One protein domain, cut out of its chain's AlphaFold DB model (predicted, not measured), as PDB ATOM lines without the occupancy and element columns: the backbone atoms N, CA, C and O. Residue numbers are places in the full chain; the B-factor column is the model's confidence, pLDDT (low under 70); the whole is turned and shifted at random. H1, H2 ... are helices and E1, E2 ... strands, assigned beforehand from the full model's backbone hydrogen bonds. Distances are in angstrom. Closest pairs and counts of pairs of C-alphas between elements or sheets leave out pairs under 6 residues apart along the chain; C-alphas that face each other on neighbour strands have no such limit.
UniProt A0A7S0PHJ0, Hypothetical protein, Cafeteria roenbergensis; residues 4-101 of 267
ATOM      1  N   ARG A   4      38.414 -29.843 -22.040       89.94
ATOM      2  CA  ARG A   4      37.857 -29.989 -23.382       89.94
ATOM      3  C   ARG A   4      38.491 -28.964 -24.303       89.94
ATOM      4  O   ARG A   4      38.731 -27.829 -23.885       89.94
ATOM      5  N   SER A   5      38.762 -29.384 -25.530       92.50
ATOM      6  CA  SER A   5      39.436 -28.575 -26.539       92.50
ATOM      7  C   SER A   5      38.529 -28.394 -27.745       92.50
ATOM      8  O   SER A   5      37.892 -29.347 -28.185       92.50
ATOM      9  N   TYR A   6      38.503 -27.179 -28.280       94.69
ATOM     10  CA  TYR A   6      37.744 -26.816 -29.471       94.69
ATOM     11  C   TYR A   6      38.630 -25.972 -30.383       94.69
ATOM     12  O   TYR A   6      39.523 -25.267 -29.911       94.69
ATOM     13  N   VAL A   7      38.375 -26.023 -31.684       96.38
ATOM     14  CA  VAL A   7      38.966 -25.102 -32.656       96.38
ATOM     15  C   VAL A   7      38.044 -23.899 -32.787       96.38
ATOM     16  O   VAL A   7      36.835 -24.053 -32.899       96.38
ATOM     17  N   VAL A   8      38.601 -22.698 -32.776       97.00
ATOM     18  CA  VAL A   8      37.869 -21.442 -32.934       97.00
ATOM     19  C   VAL A   8      38.371 -20.758 -34.190       97.00
ATOM     20  O   VAL A   8      39.578 -20.611 -34.362       97.00
ATOM     21  N   GLN A   9      37.452 -20.353 -35.057       97.44
ATOM     22  CA  GLN A   9      37.734 -19.595 -36.269       97.44
ATOM     23  C   GLN A   9      37.167 -18.187 -36.140       97.44
ATOM     24  O   GLN A   9      36.057 -17.983 -35.632       97.44
ATOM     25  N   GLY A  10      37.927 -17.221 -36.632       95.81
ATOM     26  CA  GLY A  10      37.509 -15.833 -36.650       95.81
ATOM     27  C   GLY A  10      38.611 -14.923 -37.163       95.81
ATOM     28  O   GLY A  10      39.455 -15.355 -37.948       95.81
ATOM     29  N   ARG A  11      38.611 -13.671 -36.710       96.31
ATOM     30  CA  ARG A  11      39.563 -12.654 -37.154       96.31
ATOM     31  C   ARG A  11      40.377 -12.118 -35.984       96.31
ATOM     32  O   ARG A  11      39.837 -11.812 -34.922       96.31
ATOM     33  N   GLY A  12      41.680 -11.982 -36.187       93.56
ATOM     34  CA  GLY A  12      42.612 -11.374 -35.247       93.56
ATOM     35  C   GLY A  12      43.421 -10.260 -35.895       93.56
ATOM     36  O   GLY A  12      43.544 -10.182 -37.114       93.56
ATOM     37  N   VAL A  13      43.987  -9.381 -35.078       90.88
ATOM     38  CA  VAL A  13      44.884  -8.310 -35.526       90.88
ATOM     39  C   VAL A  13      46.279  -8.584 -34.964       90.88
ATOM     40  O   VAL A  13      46.402  -8.777 -33.757       90.88
ATOM     41  N   PRO A  14      47.346  -8.609 -35.785       89.50
ATOM     42  CA  PRO A  14      47.399  -8.294 -37.219       89.50
ATOM     43  C   PRO A  14      47.130  -9.489 -38.157       89.50
ATOM     44  O   PRO A  14      47.308  -9.360 -39.361       89.50
ATOM     45  N   GLU A  15      46.754 -10.651 -37.623       89.19
ATOM     46  CA  GLU A  15      46.746 -11.934 -38.350       89.19
ATOM     47  C   GLU A  15      45.733 -12.019 -39.504       89.19
ATOM     48  O   GLU A  15      45.953 -12.779 -40.444       89.19
ATOM     49  N   GLY A  16      44.648 -11.245 -39.464       93.69
ATOM     50  CA  GLY A  16      43.512 -11.426 -40.363       93.69
ATOM     51  C   GLY A  16      42.698 -12.650 -39.953       93.69
ATOM     52  O   GLY A  16      42.431 -12.842 -38.765       93.69
ATOM     53  N   ASP A  17      42.282 -13.463 -40.919       95.31
ATOM     54  CA  ASP A  17      41.540 -14.693 -40.642       95.31
ATOM     55  C   ASP A  17      42.470 -15.711 -39.961       95.31
ATOM     56  O   ASP A  17      43.528 -16.069 -40.482       95.31
ATOM     57  N   THR A  18      42.101 -16.142 -38.756       95.00
ATOM     58  CA  THR A  18      42.988 -16.872 -37.843       95.00
ATOM     59  C   THR A  18      42.236 -17.947 -37.067       95.00
ATOM     60  O   THR A  18      41.009 -17.917 -36.920       95.00
ATOM     61  N   SER A  19      42.995 -18.907 -36.543       95.69
ATOM     62  CA  SER A  19      42.478 -20.018 -35.755       95.69
ATOM     63  C   SER A  19      43.077 -20.021 -34.353       95.69
ATOM     64  O   SER A  19      44.284 -19.868 -34.161       95.69
ATOM     65  N   TYR A  20      42.224 -20.229 -33.359       95.19
ATOM     66  CA  TYR A  20      42.600 -20.360 -31.955       95.19
ATOM     67  C   TYR A  20      42.123 -21.718 -31.430       95.19
ATOM     68  O   TYR A  20      41.215 -22.336 -31.979       95.19
ATOM     69  N   VAL A  21      42.729 -22.199 -30.351       94.81
ATOM     70  CA  VAL A  21      42.291 -23.389 -29.621       94.81
ATOM     71  C   VAL A  21      41.638 -22.938 -28.323       94.81
ATOM     72  O   VAL A  21      42.309 -22.426 -27.429       94.81
ATOM     73  N   LEU A  22      40.332 -23.149 -28.195       94.38
ATOM     74  CA  LEU A  22      39.614 -22.938 -26.944       94.38
ATOM     75  C   LEU A  22      39.853 -24.136 -26.033       94.38
ATOM     76  O   LEU A  22      39.581 -25.274 -26.415       94.38
ATOM     77  N   ARG A  23      40.309 -23.889 -24.811       92.12
ATOM     78  CA  ARG A  23      40.410 -24.902 -23.763       92.12
ATOM     79  C   ARG A  23      39.501 -24.519 -22.608       92.12
ATOM     80  O   ARG A  23      39.700 -23.487 -21.973       92.12
ATOM     81  N   ARG A  24      38.528 -25.378 -22.312       89.69
ATOM     82  CA  ARG A  24      37.569 -25.208 -21.213       89.69
ATOM     83  C   ARG A  24      37.777 -26.307 -20.179       89.69
ATOM     84  O   ARG A  24      37.856 -27.484 -20.536       89.69
ATOM     85  N   ARG A  25      37.886 -25.947 -18.900       88.00
ATOM     86  CA  ARG A  25      37.847 -26.941 -17.819       88.00
ATOM     87  C   ARG A  25      36.448 -27.527 -17.706       88.00
ATOM     88  O   ARG A  25      35.465 -26.805 -17.847       88.00
ATOM     89  N   GLU A  26      36.358 -28.815 -17.393       83.94
ATOM     90  CA  GLU A  26      35.057 -29.468 -17.180       83.94
ATOM     91  C   GLU A  26      34.277 -28.889 -15.989       83.94
ATOM     92  O   GLU A  26      33.053 -28.901 -16.009       83.94
ATOM     93  N   ASP A  27      34.965 -28.322 -14.994       81.38
ATOM     94  CA  ASP A  27      34.347 -27.618 -13.860       81.38
ATOM     95  C   ASP A  27      33.780 -26.230 -14.228       81.38
ATOM     96  O   ASP A  27      33.182 -25.563 -13.388       81.38
ATOM     97  N   GLY A  28      33.989 -25.767 -15.467       77.81
ATOM     98  CA  GLY A  28      33.563 -24.450 -15.943       77.81
ATOM     99  C   GLY A  28      34.318 -23.266 -15.332       77.81
ATOM    100  O   GLY A  28      34.066 -22.133 -15.729       77.81
ATOM    101  N   SER A  29      35.267 -23.501 -14.422       81.44
ATOM    102  CA  SER A  29      35.983 -22.445 -13.691       81.44
ATOM    103  C   SER A  29      36.914 -21.625 -14.578       81.44
ATOM    104  O   SER A  29      37.255 -20.489 -14.243       81.44
ATOM    105  N   ARG A  30      37.359 -22.202 -15.702       84.69
ATOM    106  CA  ARG A  30      38.308 -21.543 -16.591       84.69
ATOM    107  C   ARG A  30      38.127 -21.913 -18.054       84.69
ATOM    108  O   ARG A  30      38.061 -23.094 -18.407       84.69
ATOM    109  N   THR A  31      38.176 -20.877 -18.882       90.31
ATOM    110  CA  THR A  31      38.132 -20.957 -20.337       90.31
ATOM    111  C   THR A  31      39.229 -20.062 -20.903       90.31
ATOM    112  O   THR A  31      39.291 -18.878 -20.581       90.31
ATOM    113  N   VAL A  32      40.112 -20.633 -21.716       91.56
ATOM    114  CA  VAL A  32      41.239 -19.918 -22.326       91.56
ATOM    115  C   VAL A  32      41.254 -20.130 -23.830       91.56
ATOM    116  O   VAL A  32      40.897 -21.203 -24.313       91.56
ATOM    117  N   LEU A  33      41.702 -19.121 -24.564       91.75
ATOM    118  CA  LEU A  33      41.952 -19.168 -25.997       91.75
ATOM    119  C   LEU A  33      43.454 -19.197 -26.237       91.75
ATOM    120  O   LEU A  33      44.166 -18.318 -25.769       91.75
ATOM    121  N   VAL A  34      43.939 -20.195 -26.969       91.19
ATOM    122  CA  VAL A  34      45.346 -20.327 -27.352       91.19
ATOM    123  C   VAL A  34      45.484 -19.996 -28.829       91.19
ATOM    124  O   VAL A  34      44.927 -20.689 -29.673       91.19
ATOM    125  N   ASN A  35      46.227 -18.950 -29.158       88.56
ATOM    126  CA  ASN A  35      46.539 -18.592 -30.533       88.56
ATOM    127  C   ASN A  35      47.341 -19.725 -31.194       88.56
ATOM    128  O   ASN A  35      48.400 -20.104 -30.689       88.56
ATOM    129  N   ALA A  36      46.854 -20.276 -32.311       87.12
ATOM    130  CA  ALA A  36      47.488 -21.434 -32.943       87.12
ATOM    131  C   ALA A  36      48.834 -21.105 -33.614       87.12
ATOM    132  O   ALA A  36      49.688 -21.983 -33.721       87.12
ATOM    133  N   ALA A  37      49.042 -19.856 -34.041       81.25
ATOM    134  CA  ALA A  37      50.271 -19.416 -34.696       81.25
ATOM    135  C   ALA A  37      51.384 -19.084 -33.692       81.25
ATOM    136  O   ALA A  37      52.551 -19.403 -33.922       81.25
ATOM    137  N   THR A  38      51.036 -18.448 -32.572       78.06
ATOM    138  CA  THR A  38      52.015 -17.964 -31.583       78.06
ATOM    139  C   THR A  38      52.125 -18.846 -30.344       78.06
ATOM    140  O   THR A  38      53.083 -18.711 -29.585       78.06
ATOM    141  N   GLY A  39      51.147 -19.719 -30.094       78.44
ATOM    142  CA  GLY A  39      51.054 -20.519 -28.872       78.44
ATOM    143  C   GLY A  39      50.724 -19.708 -27.612       78.44
ATOM    144  O   GLY A  39      50.677 -20.276 -26.521       78.44
ATOM    145  N   ARG A  40      50.493 -18.391 -27.730       79.31
ATOM    146  CA  ARG A  40      50.096 -17.537 -26.601       79.31
ATOM    147  C   ARG A  40      48.660 -17.832 -26.206       79.31
ATOM    148  O   ARG A  40      47.798 -17.931 -27.075       79.31
ATOM    149  N   SER A  41      48.395 -17.925 -24.908       83.31
ATOM    150  CA  SER A  41      47.028 -18.032 -24.406       83.31
ATOM    151  C   SER A  41      46.547 -16.767 -23.741       83.31
ATOM    152  O   SER A  41      47.318 -16.095 -23.064       83.31
ATOM    153  N   TYR A  42      45.244 -16.586 -23.811       88.19
ATOM    154  CA  TYR A  42      44.510 -15.487 -23.225       88.19
ATOM    155  C   TYR A  42      43.315 -16.079 -22.478       88.19
ATOM    156  O   TYR A  42      42.735 -17.079 -22.920       88.19
ATOM    157  N   ASP A  43      42.951 -15.511 -21.331       89.44
ATOM    158  CA  ASP A  43      41.626 -15.797 -20.774       89.44
ATOM    159  C   ASP A  43      40.578 -15.235 -21.742       89.44
ATOM    160  O   ASP A  43      40.816 -14.223 -22.397       89.44
ATOM    161  N   VAL A  44      39.415 -15.872 -21.858       90.06
ATOM    162  CA  VAL A  44      38.361 -15.346 -22.742       90.06
ATOM    163  C   VAL A  44      37.894 -13.942 -22.350       90.06
ATOM    164  O   VAL A  44      37.366 -13.232 -23.193       90.06
ATOM    165  N   ARG A  45      38.107 -13.531 -21.093       89.56
ATOM    166  CA  ARG A  45      37.782 -12.193 -20.568       89.56
ATOM    167  C   ARG A  45      38.898 -11.164 -20.775       89.56
ATOM    168  O   ARG A  45      38.708 -10.003 -20.426       89.56
ATOM    169  N   ASP A  46      40.052 -11.587 -21.283       87.88
ATOM    170  CA  ASP A  46      41.196 -10.714 -21.525       87.88
ATOM    171  C   ASP A  46      40.874  -9.712 -22.647       87.88
ATOM    172  O   ASP A  46      40.422 -10.097 -23.726       87.88
ATOM    173  N   GLN A  47      41.083  -8.421 -22.387       88.12
ATOM    174  CA  GLN A  47      40.811  -7.354 -23.355       88.12
ATOM    175  C   GLN A  47      41.944  -7.193 -24.376       88.12
ATOM    176  O   GLN A  47      41.691  -6.729 -25.495       88.12
ATOM    177  N   ASP A  48      43.154  -7.637 -24.019       87.56
ATOM    178  CA  ASP A  48      44.366  -7.539 -24.833       87.56
ATOM    179  C   ASP A  48      44.517  -8.721 -25.803       87.56
ATOM    180  O   ASP A  48      45.510  -8.821 -26.534       87.56
ATOM    181  N   ILE A  49      43.531  -9.625 -25.842       88.38
ATOM    182  CA  ILE A  49      43.523 -10.721 -26.803       88.38
ATOM    183  C   ILE A  49      43.540 -10.165 -28.243       88.38
ATOM    184  O   ILE A  49      42.693  -9.346 -28.606       88.38
ATOM    185  N   PRO A  50      44.460 -10.631 -29.112       91.31
ATOM    186  CA  PRO A  50      44.531 -10.164 -30.499       91.31
ATOM    187  C   PRO A  50      43.309 -10.542 -31.348       91.31
ATOM    188  O   PRO A  50      43.086  -9.961 -32.408       91.31
ATOM    189  N   MET A  51      42.544 -11.549 -30.918       92.50
ATOM    190  CA  MET A  51      41.334 -12.011 -31.589       92.50
ATOM    191  C   MET A  51      40.201 -11.006 -31.378       92.50
ATOM    192  O   MET A  51      39.724 -10.818 -30.262       92.50
ATOM    193  N   VAL A  52      39.766 -10.371 -32.464       94.88
ATOM    194  CA  VAL A  52      38.735  -9.324 -32.444       94.88
ATOM    195  C   VAL A  52      37.348  -9.861 -32.774       94.88
ATOM    196  O   VAL A  52      36.359  -9.260 -32.375       94.88
ATOM    197  N   GLU A  53      37.273 -10.994 -33.471       96.00
ATOM    198  CA  GLU A  53      36.021 -11.590 -33.924       96.00
ATOM    199  C   GLU A  53      36.086 -13.114 -33.801       96.00
ATOM    200  O   GLU A  53      37.042 -13.731 -34.266       96.00
ATOM    201  N   VAL A  54      35.052 -13.716 -33.217       97.00
ATOM    202  CA  VAL A  54      34.806 -15.159 -33.164       97.00
ATOM    203  C   VAL A  54      33.549 -15.464 -33.966       97.00
ATOM    204  O   VAL A  54      32.452 -15.043 -33.591       97.00
ATOM    205  N   GLY A  55      33.710 -16.225 -35.048       96.19
ATOM    206  CA  GLY A  55      32.602 -16.625 -35.917       96.19
ATOM    207  C   GLY A  55      32.140 -18.061 -35.685       96.19
ATOM    208  O   GLY A  55      30.943 -18.338 -35.707       96.19
ATOM    209  N   LEU A  56      33.074 -18.987 -35.446       96.75
ATOM    210  CA  LEU A  56      32.774 -20.418 -35.396       96.75
ATOM    211  C   LEU A  56      33.610 -21.125 -34.331       96.75
ATOM    212  O   LEU A  56      34.821 -20.938 -34.250       96.75
ATOM    213  N   VAL A  57      32.968 -22.001 -33.563       96.69
ATOM    214  CA  VAL A  57      33.623 -22.954 -32.663       96.69
ATOM    215  C   VAL A  57      33.348 -24.362 -33.173       96.69
ATOM    216  O   VAL A  57      32.214 -24.706 -33.488       96.69
ATOM    217  N   ILE A  58      34.377 -25.193 -33.261       94.31
ATOM    218  CA  ILE A  58      34.329 -26.555 -33.786       94.31
ATOM    219  C   ILE A  58      34.823 -27.489 -32.684       94.31
ATOM    220  O   ILE A  58      35.952 -27.364 -32.208       94.31
ATOM    221  N   GLY A  59      33.967 -28.409 -32.258       90.94
ATOM    222  CA  GLY A  59      34.308 -29.477 -31.324       90.94
ATOM    223  C   GLY A  59      34.427 -30.824 -32.024       90.94
ATOM    224  O   GLY A  59      34.414 -30.910 -33.247       90.94
ATOM    225  N   GLU A  60      34.513 -31.877 -31.218       84.38
ATOM    226  CA  GLU A  60      34.570 -33.265 -31.692       84.38
ATOM    227  C   GLU A  60      33.282 -33.681 -32.422       84.38
ATOM    228  O   GLU A  60      33.342 -34.236 -33.515       84.38
ATOM    229  N   ASP A  61      32.117 -33.330 -31.864       82.88
ATOM    230  CA  ASP A  61      30.820 -33.829 -32.348       82.88
ATOM    231  C   ASP A  61      29.952 -32.785 -33.063       82.88
ATOM    232  O   ASP A  61      28.942 -33.124 -33.689       82.88
ATOM    233  N   ASN A  62      30.273 -31.497 -32.925       89.25
ATOM    234  CA  ASN A  62      29.426 -30.413 -33.419       89.25
ATOM    235  C   ASN A  62      30.236 -29.147 -33.711       89.25
ATOM    236  O   ASN A  62      31.375 -28.994 -33.271       89.25
ATOM    237  N   MET A  63      29.604 -28.222 -34.425       92.25
ATOM    238  CA  MET A  63      30.093 -26.870 -34.640       92.25
ATOM    239  C   MET A  63      29.010 -25.851 -34.264       92.25
ATOM    240  O   MET A  63      27.810 -26.120 -34.385       92.25
ATOM    241  N   TRP A  64      29.453 -24.693 -33.794       95.56
ATOM    242  CA  TRP A  64      28.628 -23.625 -33.245       95.56
ATOM    243  C   TRP A  64      28.996 -22.307 -33.909       95.56
ATOM    244  O   TRP A  64      30.110 -21.814 -33.728       95.56
ATOM    245  N   ALA A  65      28.065 -21.742 -34.672       96.69
ATOM    246  CA  ALA A  65      28.208 -20.407 -35.233       96.69
ATOM    247  C   ALA A  65      27.779 -19.365 -34.195       96.69
ATOM    248  O   ALA A  65      26.742 -19.525 -33.544       96.69
ATOM    249  N   ASN A  66      28.576 -18.312 -34.032       96.62
ATOM    250  CA  ASN A  66      28.230 -17.208 -33.151       96.62
ATOM    251  C   ASN A  66      27.118 -16.367 -33.795       96.62
ATOM    252  O   ASN A  66      27.310 -15.825 -34.881       96.62
ATOM    253  N   VAL A  67      25.970 -16.258 -33.125       95.88
ATOM    254  CA  VAL A  67      24.826 -15.438 -33.570       95.88
ATOM    255  C   VAL A  67      24.528 -14.283 -32.607       95.88
ATOM    256  O   VAL A  67      23.504 -13.613 -32.725       95.88
ATOM    257  N   GLN A  68      25.428 -14.037 -31.652       95.56
ATOM    258  CA  GLN A  68      25.363 -12.904 -30.731       95.56
ATOM    259  C   GLN A  68      25.657 -11.588 -31.461       95.56
ATOM    260  O   GLN A  68      26.351 -11.562 -32.475       95.56
ATOM    261  N   ALA A  69      25.186 -10.469 -30.902       93.44
ATOM    262  CA  ALA A  69      25.556  -9.140 -31.396       93.44
ATOM    263  C   ALA A  69      27.050  -8.832 -31.180       93.44
ATOM    264  O   ALA A  69      27.659  -8.121 -31.977       93.44
ATOM    265  N   ALA A  70      27.635  -9.371 -30.106       94.38
ATOM    266  CA  ALA A  70      29.055  -9.264 -29.811       94.38
ATOM    267  C   ALA A  70      29.829 -10.441 -30.422       94.38
ATOM    268  O   ALA A  70      29.474 -11.608 -30.241       94.38
ATOM    269  N   SER A  71      30.924 -10.129 -31.109       94.19
ATOM    270  CA  SER A  71      31.834 -11.121 -31.687       94.19
ATOM    271  C   SER A  71      33.211 -11.141 -31.027       94.19
ATOM    272  O   SER A  71      33.980 -12.074 -31.251       94.19
ATOM    273  N   ARG A  72      33.526 -10.149 -30.188       94.94
ATOM    274  CA  ARG A  72      34.795 -10.086 -29.466       94.94
ATOM    275  C   ARG A  72      34.783 -11.069 -28.284       94.94
ATOM    276  O   ARG A  72      33.812 -11.067 -27.526       94.94
ATOM    277  N   PRO A  73      35.855 -11.860 -28.059       94.50
ATOM    278  CA  PRO A  73      35.907 -12.876 -27.001       94.50
ATOM    279  C   PRO A  73      35.496 -12.401 -25.600       94.50
ATOM    280  O   PRO A  73      34.798 -13.135 -24.899       94.50
ATOM    281  N   SER A  74      35.903 -11.184 -25.222       93.25
ATOM    282  CA  SER A  74      35.668 -10.584 -23.902       93.25
ATOM    283  C   SER A  74      34.253 -10.035 -23.704       93.25
ATOM    284  O   SER A  74      33.854  -9.775 -22.572       93.25
ATOM    285  N   GLU A  75      33.501  -9.847 -24.788       93.31
ATOM    286  CA  GLU A  75      32.174  -9.214 -24.799       93.31
ATOM    287  C   GLU A  75      31.046 -10.212 -25.087       93.31
ATOM    288  O   GLU A  75      29.871  -9.851 -25.081       93.31
ATOM    289  N   MET A  76      31.392 -11.475 -25.339       93.88
ATOM    290  CA  MET A  76      30.451 -12.526 -25.702       93.88
ATOM    291  C   MET A  76      30.360 -13.619 -24.633       93.88
ATOM    292  O   MET A  76      31.267 -13.827 -23.824       93.88
ATOM    293  N   SER A  77      29.266 -14.374 -24.659       92.88
ATOM    294  CA  SER A  77      29.077 -15.537 -23.798       92.88
ATOM    295  C   SER A  77      29.578 -16.815 -24.474       92.88
ATOM    296  O   SER A  77      29.307 -17.073 -25.648       92.88
ATOM    297  N   TRP A  78      30.275 -17.653 -23.704       92.31
ATOM    298  CA  TRP A  78      30.865 -18.926 -24.142       92.31
ATOM    299  C   TRP A  78      30.015 -20.156 -23.769       92.31
ATOM    300  O   TRP A  78      30.519 -21.280 -23.709       92.31
ATOM    301  N   ILE A  79      28.725 -19.953 -23.491       90.94
ATOM    302  CA  ILE A  79      27.766 -21.029 -23.206       90.94
ATOM    303  C   ILE A  79      27.280 -21.616 -24.538       90.94
ATOM    304  O   ILE A  79      26.248 -21.216 -25.069       90.94
ATOM    305  N   LEU A  80      28.046 -22.561 -25.094       90.62
ATOM    306  CA  LEU A  80      27.778 -23.195 -26.398       90.62
ATOM    307  C   LEU A  80      26.446 -23.967 -26.447       90.62
ATOM    308  O   LEU A  80      25.973 -24.361 -27.515       90.62
ATOM    309  N   GLU A  81      25.861 -24.260 -25.290       88.94
ATOM    310  CA  GLU A  81      24.587 -24.956 -25.167       88.94
ATOM    311  C   GLU A  81      23.377 -24.062 -25.475       88.94
ATOM    312  O   GLU A  81      22.327 -24.592 -25.843       88.94
ATOM    313  N   ASP A  82      23.522 -22.738 -25.361       91.31
ATOM    314  CA  ASP A  82      22.444 -21.775 -25.572       91.31
ATOM    315  C   ASP A  82      22.259 -21.464 -27.064       91.31
ATOM    316  O   ASP A  82      23.076 -20.785 -27.689       91.31
ATOM    317  N   SER A  83      21.147 -21.932 -27.633       90.62
ATOM    318  CA  SER A  83      20.821 -21.754 -29.051       90.62
ATOM    319  C   SER A  83      20.509 -20.313 -29.457       90.62
ATOM    320  O   SER A  83      20.496 -20.027 -30.652       90.62
ATOM    321  N   SER A  84      20.219 -19.424 -28.502       92.75
ATOM    322  CA  SER A  84      20.012 -17.996 -28.783       92.75
ATOM    323  C   SER A  84      21.328 -17.248 -29.016       92.75
ATOM    324  O   SER A  84      21.338 -16.209 -29.670       92.75
ATOM    325  N   LEU A  85      22.435 -17.803 -28.516       94.56
ATOM    326  CA  LEU A  85      23.780 -17.235 -28.602       94.56
ATOM    327  C   LEU A  85      24.640 -17.988 -29.627       94.56
ATOM    328  O   LEU A  85      25.416 -17.390 -30.372       94.56
ATOM    329  N   TRP A  86      24.480 -19.308 -29.684       94.94
ATOM    330  CA  TRP A  86      25.275 -20.206 -30.507       94.94
ATOM    331  C   TRP A  86      24.385 -21.112 -31.344       94.94
ATOM    332  O   TRP A  86      23.779 -22.069 -30.855       94.94
ATOM    333  N   GLN A  87      24.350 -20.855 -32.647       94.56
ATOM    334  CA  GLN A  87      23.613 -21.702 -33.565       94.56
ATOM    335  C   GLN A  87      24.390 -22.996 -33.814       94.56
ATOM    336  O   GLN A  87      25.470 -23.004 -34.407       94.56
ATOM    337  N   ARG A  88      23.820 -24.108 -33.350       91.94
ATOM    338  CA  ARG A  88      24.393 -25.450 -33.508       91.94
ATOM    339  C   ARG A  88      24.123 -25.962 -34.915       91.94
ATOM    340  O   ARG A  88      23.007 -25.831 -35.415       91.94
ATOM    341  N   PHE A  89      25.114 -26.601 -35.520       88.94
ATOM    342  CA  PHE A  89      24.936 -27.247 -36.819       88.94
ATOM    343  C   PHE A  89      24.146 -28.555 -36.702       88.94
ATOM    344  O   PHE A  89      23.241 -28.808 -37.492       88.94
ATOM    345  N   ARG A  90      24.449 -29.359 -35.676       85.12
ATOM    346  CA  ARG A  90      23.745 -30.615 -35.376       85.12
ATOM    347  C   ARG A  90      22.770 -30.445 -34.220       85.12
ATOM    348  O   ARG A  90      23.105 -29.795 -33.221       85.12
ATOM    349  N   LYS A  91      21.585 -31.040 -34.346       82.50
ATOM    350  CA  LYS A  91      20.513 -30.999 -33.345       82.50
ATOM    351  C   LYS A  91      20.595 -32.203 -32.404       82.50
ATOM    352  O   LYS A  91      21.219 -33.218 -32.701       82.50
ATOM    353  N   ALA A  92      19.955 -32.080 -31.243       73.62
ATOM    354  CA  ALA A  92      19.803 -33.203 -30.325       73.62
ATOM    355  C   ALA A  92      18.973 -34.310 -31.000       73.62
ATOM    356  O   ALA A  92      17.845 -34.054 -31.416       73.62
ATOM    357  N   GLY A  93      19.542 -35.513 -31.114       75.94
ATOM    358  CA  GLY A  93      18.921 -36.665 -31.783       75.94
ATOM    359  C   GLY A  93      19.546 -37.042 -33.129       75.94
ATOM    360  O   GLY A  93      19.250 -38.120 -33.636       75.94
ATOM    361  N   ASP A  94      20.433 -36.214 -33.686       81.50
ATOM    362  CA  ASP A  94      21.200 -36.598 -34.874       81.50
ATOM    363  C   ASP A  94      22.188 -37.734 -34.530       81.50
ATOM    364  O   ASP A  94      22.849 -37.691 -33.490       81.50
ATOM    365  N   ALA A  95      22.327 -38.731 -35.413       78.88
ATOM    366  CA  ALA A  95      23.276 -39.841 -35.228       78.88
ATOM    367  C   ALA A  95      24.725 -39.325 -35.081       78.88
ATOM    368  O   ALA A  95      25.076 -38.376 -35.781       78.88
ATOM    369  N   PRO A  96      25.595 -39.896 -34.230       75.44
ATOM    370  CA  PRO A  96      26.982 -39.443 -34.058       75.44
ATOM    371  C   PRO A  96      27.739 -39.251 -35.383       75.44
ATOM    372  O   PRO A  96      27.548 -40.005 -36.334       75.44
ATOM    373  N   LEU A  97      28.602 -38.227 -35.475       73.44
ATOM    374  CA  LEU A  97      29.336 -37.941 -36.725       73.44
ATOM    375  C   LEU A  97      30.209 -39.130 -37.136       73.44
ATOM    376  O   LEU A  97      30.329 -39.412 -38.322       73.44
ATOM    377  N   SER A  98      30.753 -39.843 -36.152       70.81
ATOM    378  CA  SER A  98      31.553 -41.054 -36.324       70.81
ATOM    379  C   SER A  98      30.809 -42.206 -37.006       70.81
ATOM    380  O   SER A  98      31.454 -43.059 -37.610       70.81
ATOM    381  N   GLU A  99      29.476 -42.240 -36.933       76.44
ATOM    382  CA  GLU A  99      28.650 -43.248 -37.611       76.44
ATOM    383  C   GLU A  99      28.355 -42.871 -39.066       76.44
ATOM    384  O   GLU A  99      28.139 -43.741 -39.906       76.44
ATOM    385  N   LEU A 100      28.350 -41.571 -39.373       77.44
ATOM    386  CA  LEU A 100      28.018 -41.049 -40.700       77.44
ATOM    387  C   LEU A 100      29.257 -40.829 -41.571       77.44
ATOM    388  O   LEU A 100      29.178 -40.930 -42.794       77.44
ATOM    389  N   LEU A 101      30.388 -40.493 -40.952       76.12
ATOM    390  CA  LEU A 101      31.621 -40.118 -41.623       76.12
ATOM    391  C   LEU A 101      32.806 -40.779 -40.924       76.12
ATOM    392  O   LEU A 101      33.036 -40.598 -39.728       76.12
TER     393      LEU A 101
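Overview. This is residues 4 to 101 of the 267 residues of the protein "Hypothetical protein" of Cafeteria roenbergensis (UniProt A0A7S0PHJ0). A single strongly twisted antiparallel sheet of seven strands curls into an open trough, far from a closed barrel, and the long loop of residues 67 to 85 covers part of its inner side. A tail after E7 reaches away from the sheet to the short helix H1. The printed part has 98 residues, mostly strand by class, with under half in named elements: E1 to E7, then H1. The sheet's order is E4, E3, E2, E1, E5, E6, E7. The whole is compact, with a radius of gyration of the C-alphas of 13.5 A and spans of 39 by 29 by 26 A.

Along the chain. E1, residues 4 to 12, begins at C-alpha 4 (37.857, -29.989, -23.382), bends by 61 degrees at residue 9 and measures 22.6 A. E2, residues 16 to 25, measures 27.9 A; E3 is residues 31 to 35 and E4 41 to 43. E5, residues 51 to 58, measures 16.3 A and bends by 70 degrees at residue 55. E6 is residues 63 to 66, E7 86 to 88, and H1 97 to 100, ending at C-alpha 100 (28.018, -41.049, -40.700).

Arrangement. E1 to E4 form a meander, each strand the antiparallel neighbour of the one before, and E5 to E7 form another. E1 and E2 are a hairpin, with N 8 and O 20 2.8 A apart. Between E3 and E2, N 21 and O 34 are 2.8 A apart. E1 and E5, one from each meander, are antiparallel neighbours, with N 9 and O 56 within hydrogen-bond range at 2.8 A. At edge strand E7, N 65 and O 87 are 2.9 A apart. H1 is not on the sheet and is too short for any O i to N i+4 pair.

Size, cuts and confidence. The farthest C-alphas, Asp 48 and Glu 99, are 41.1 A apart. The printed part has no cut. The link from E6 to E7 is long. No printed residue has pLDDT under 70.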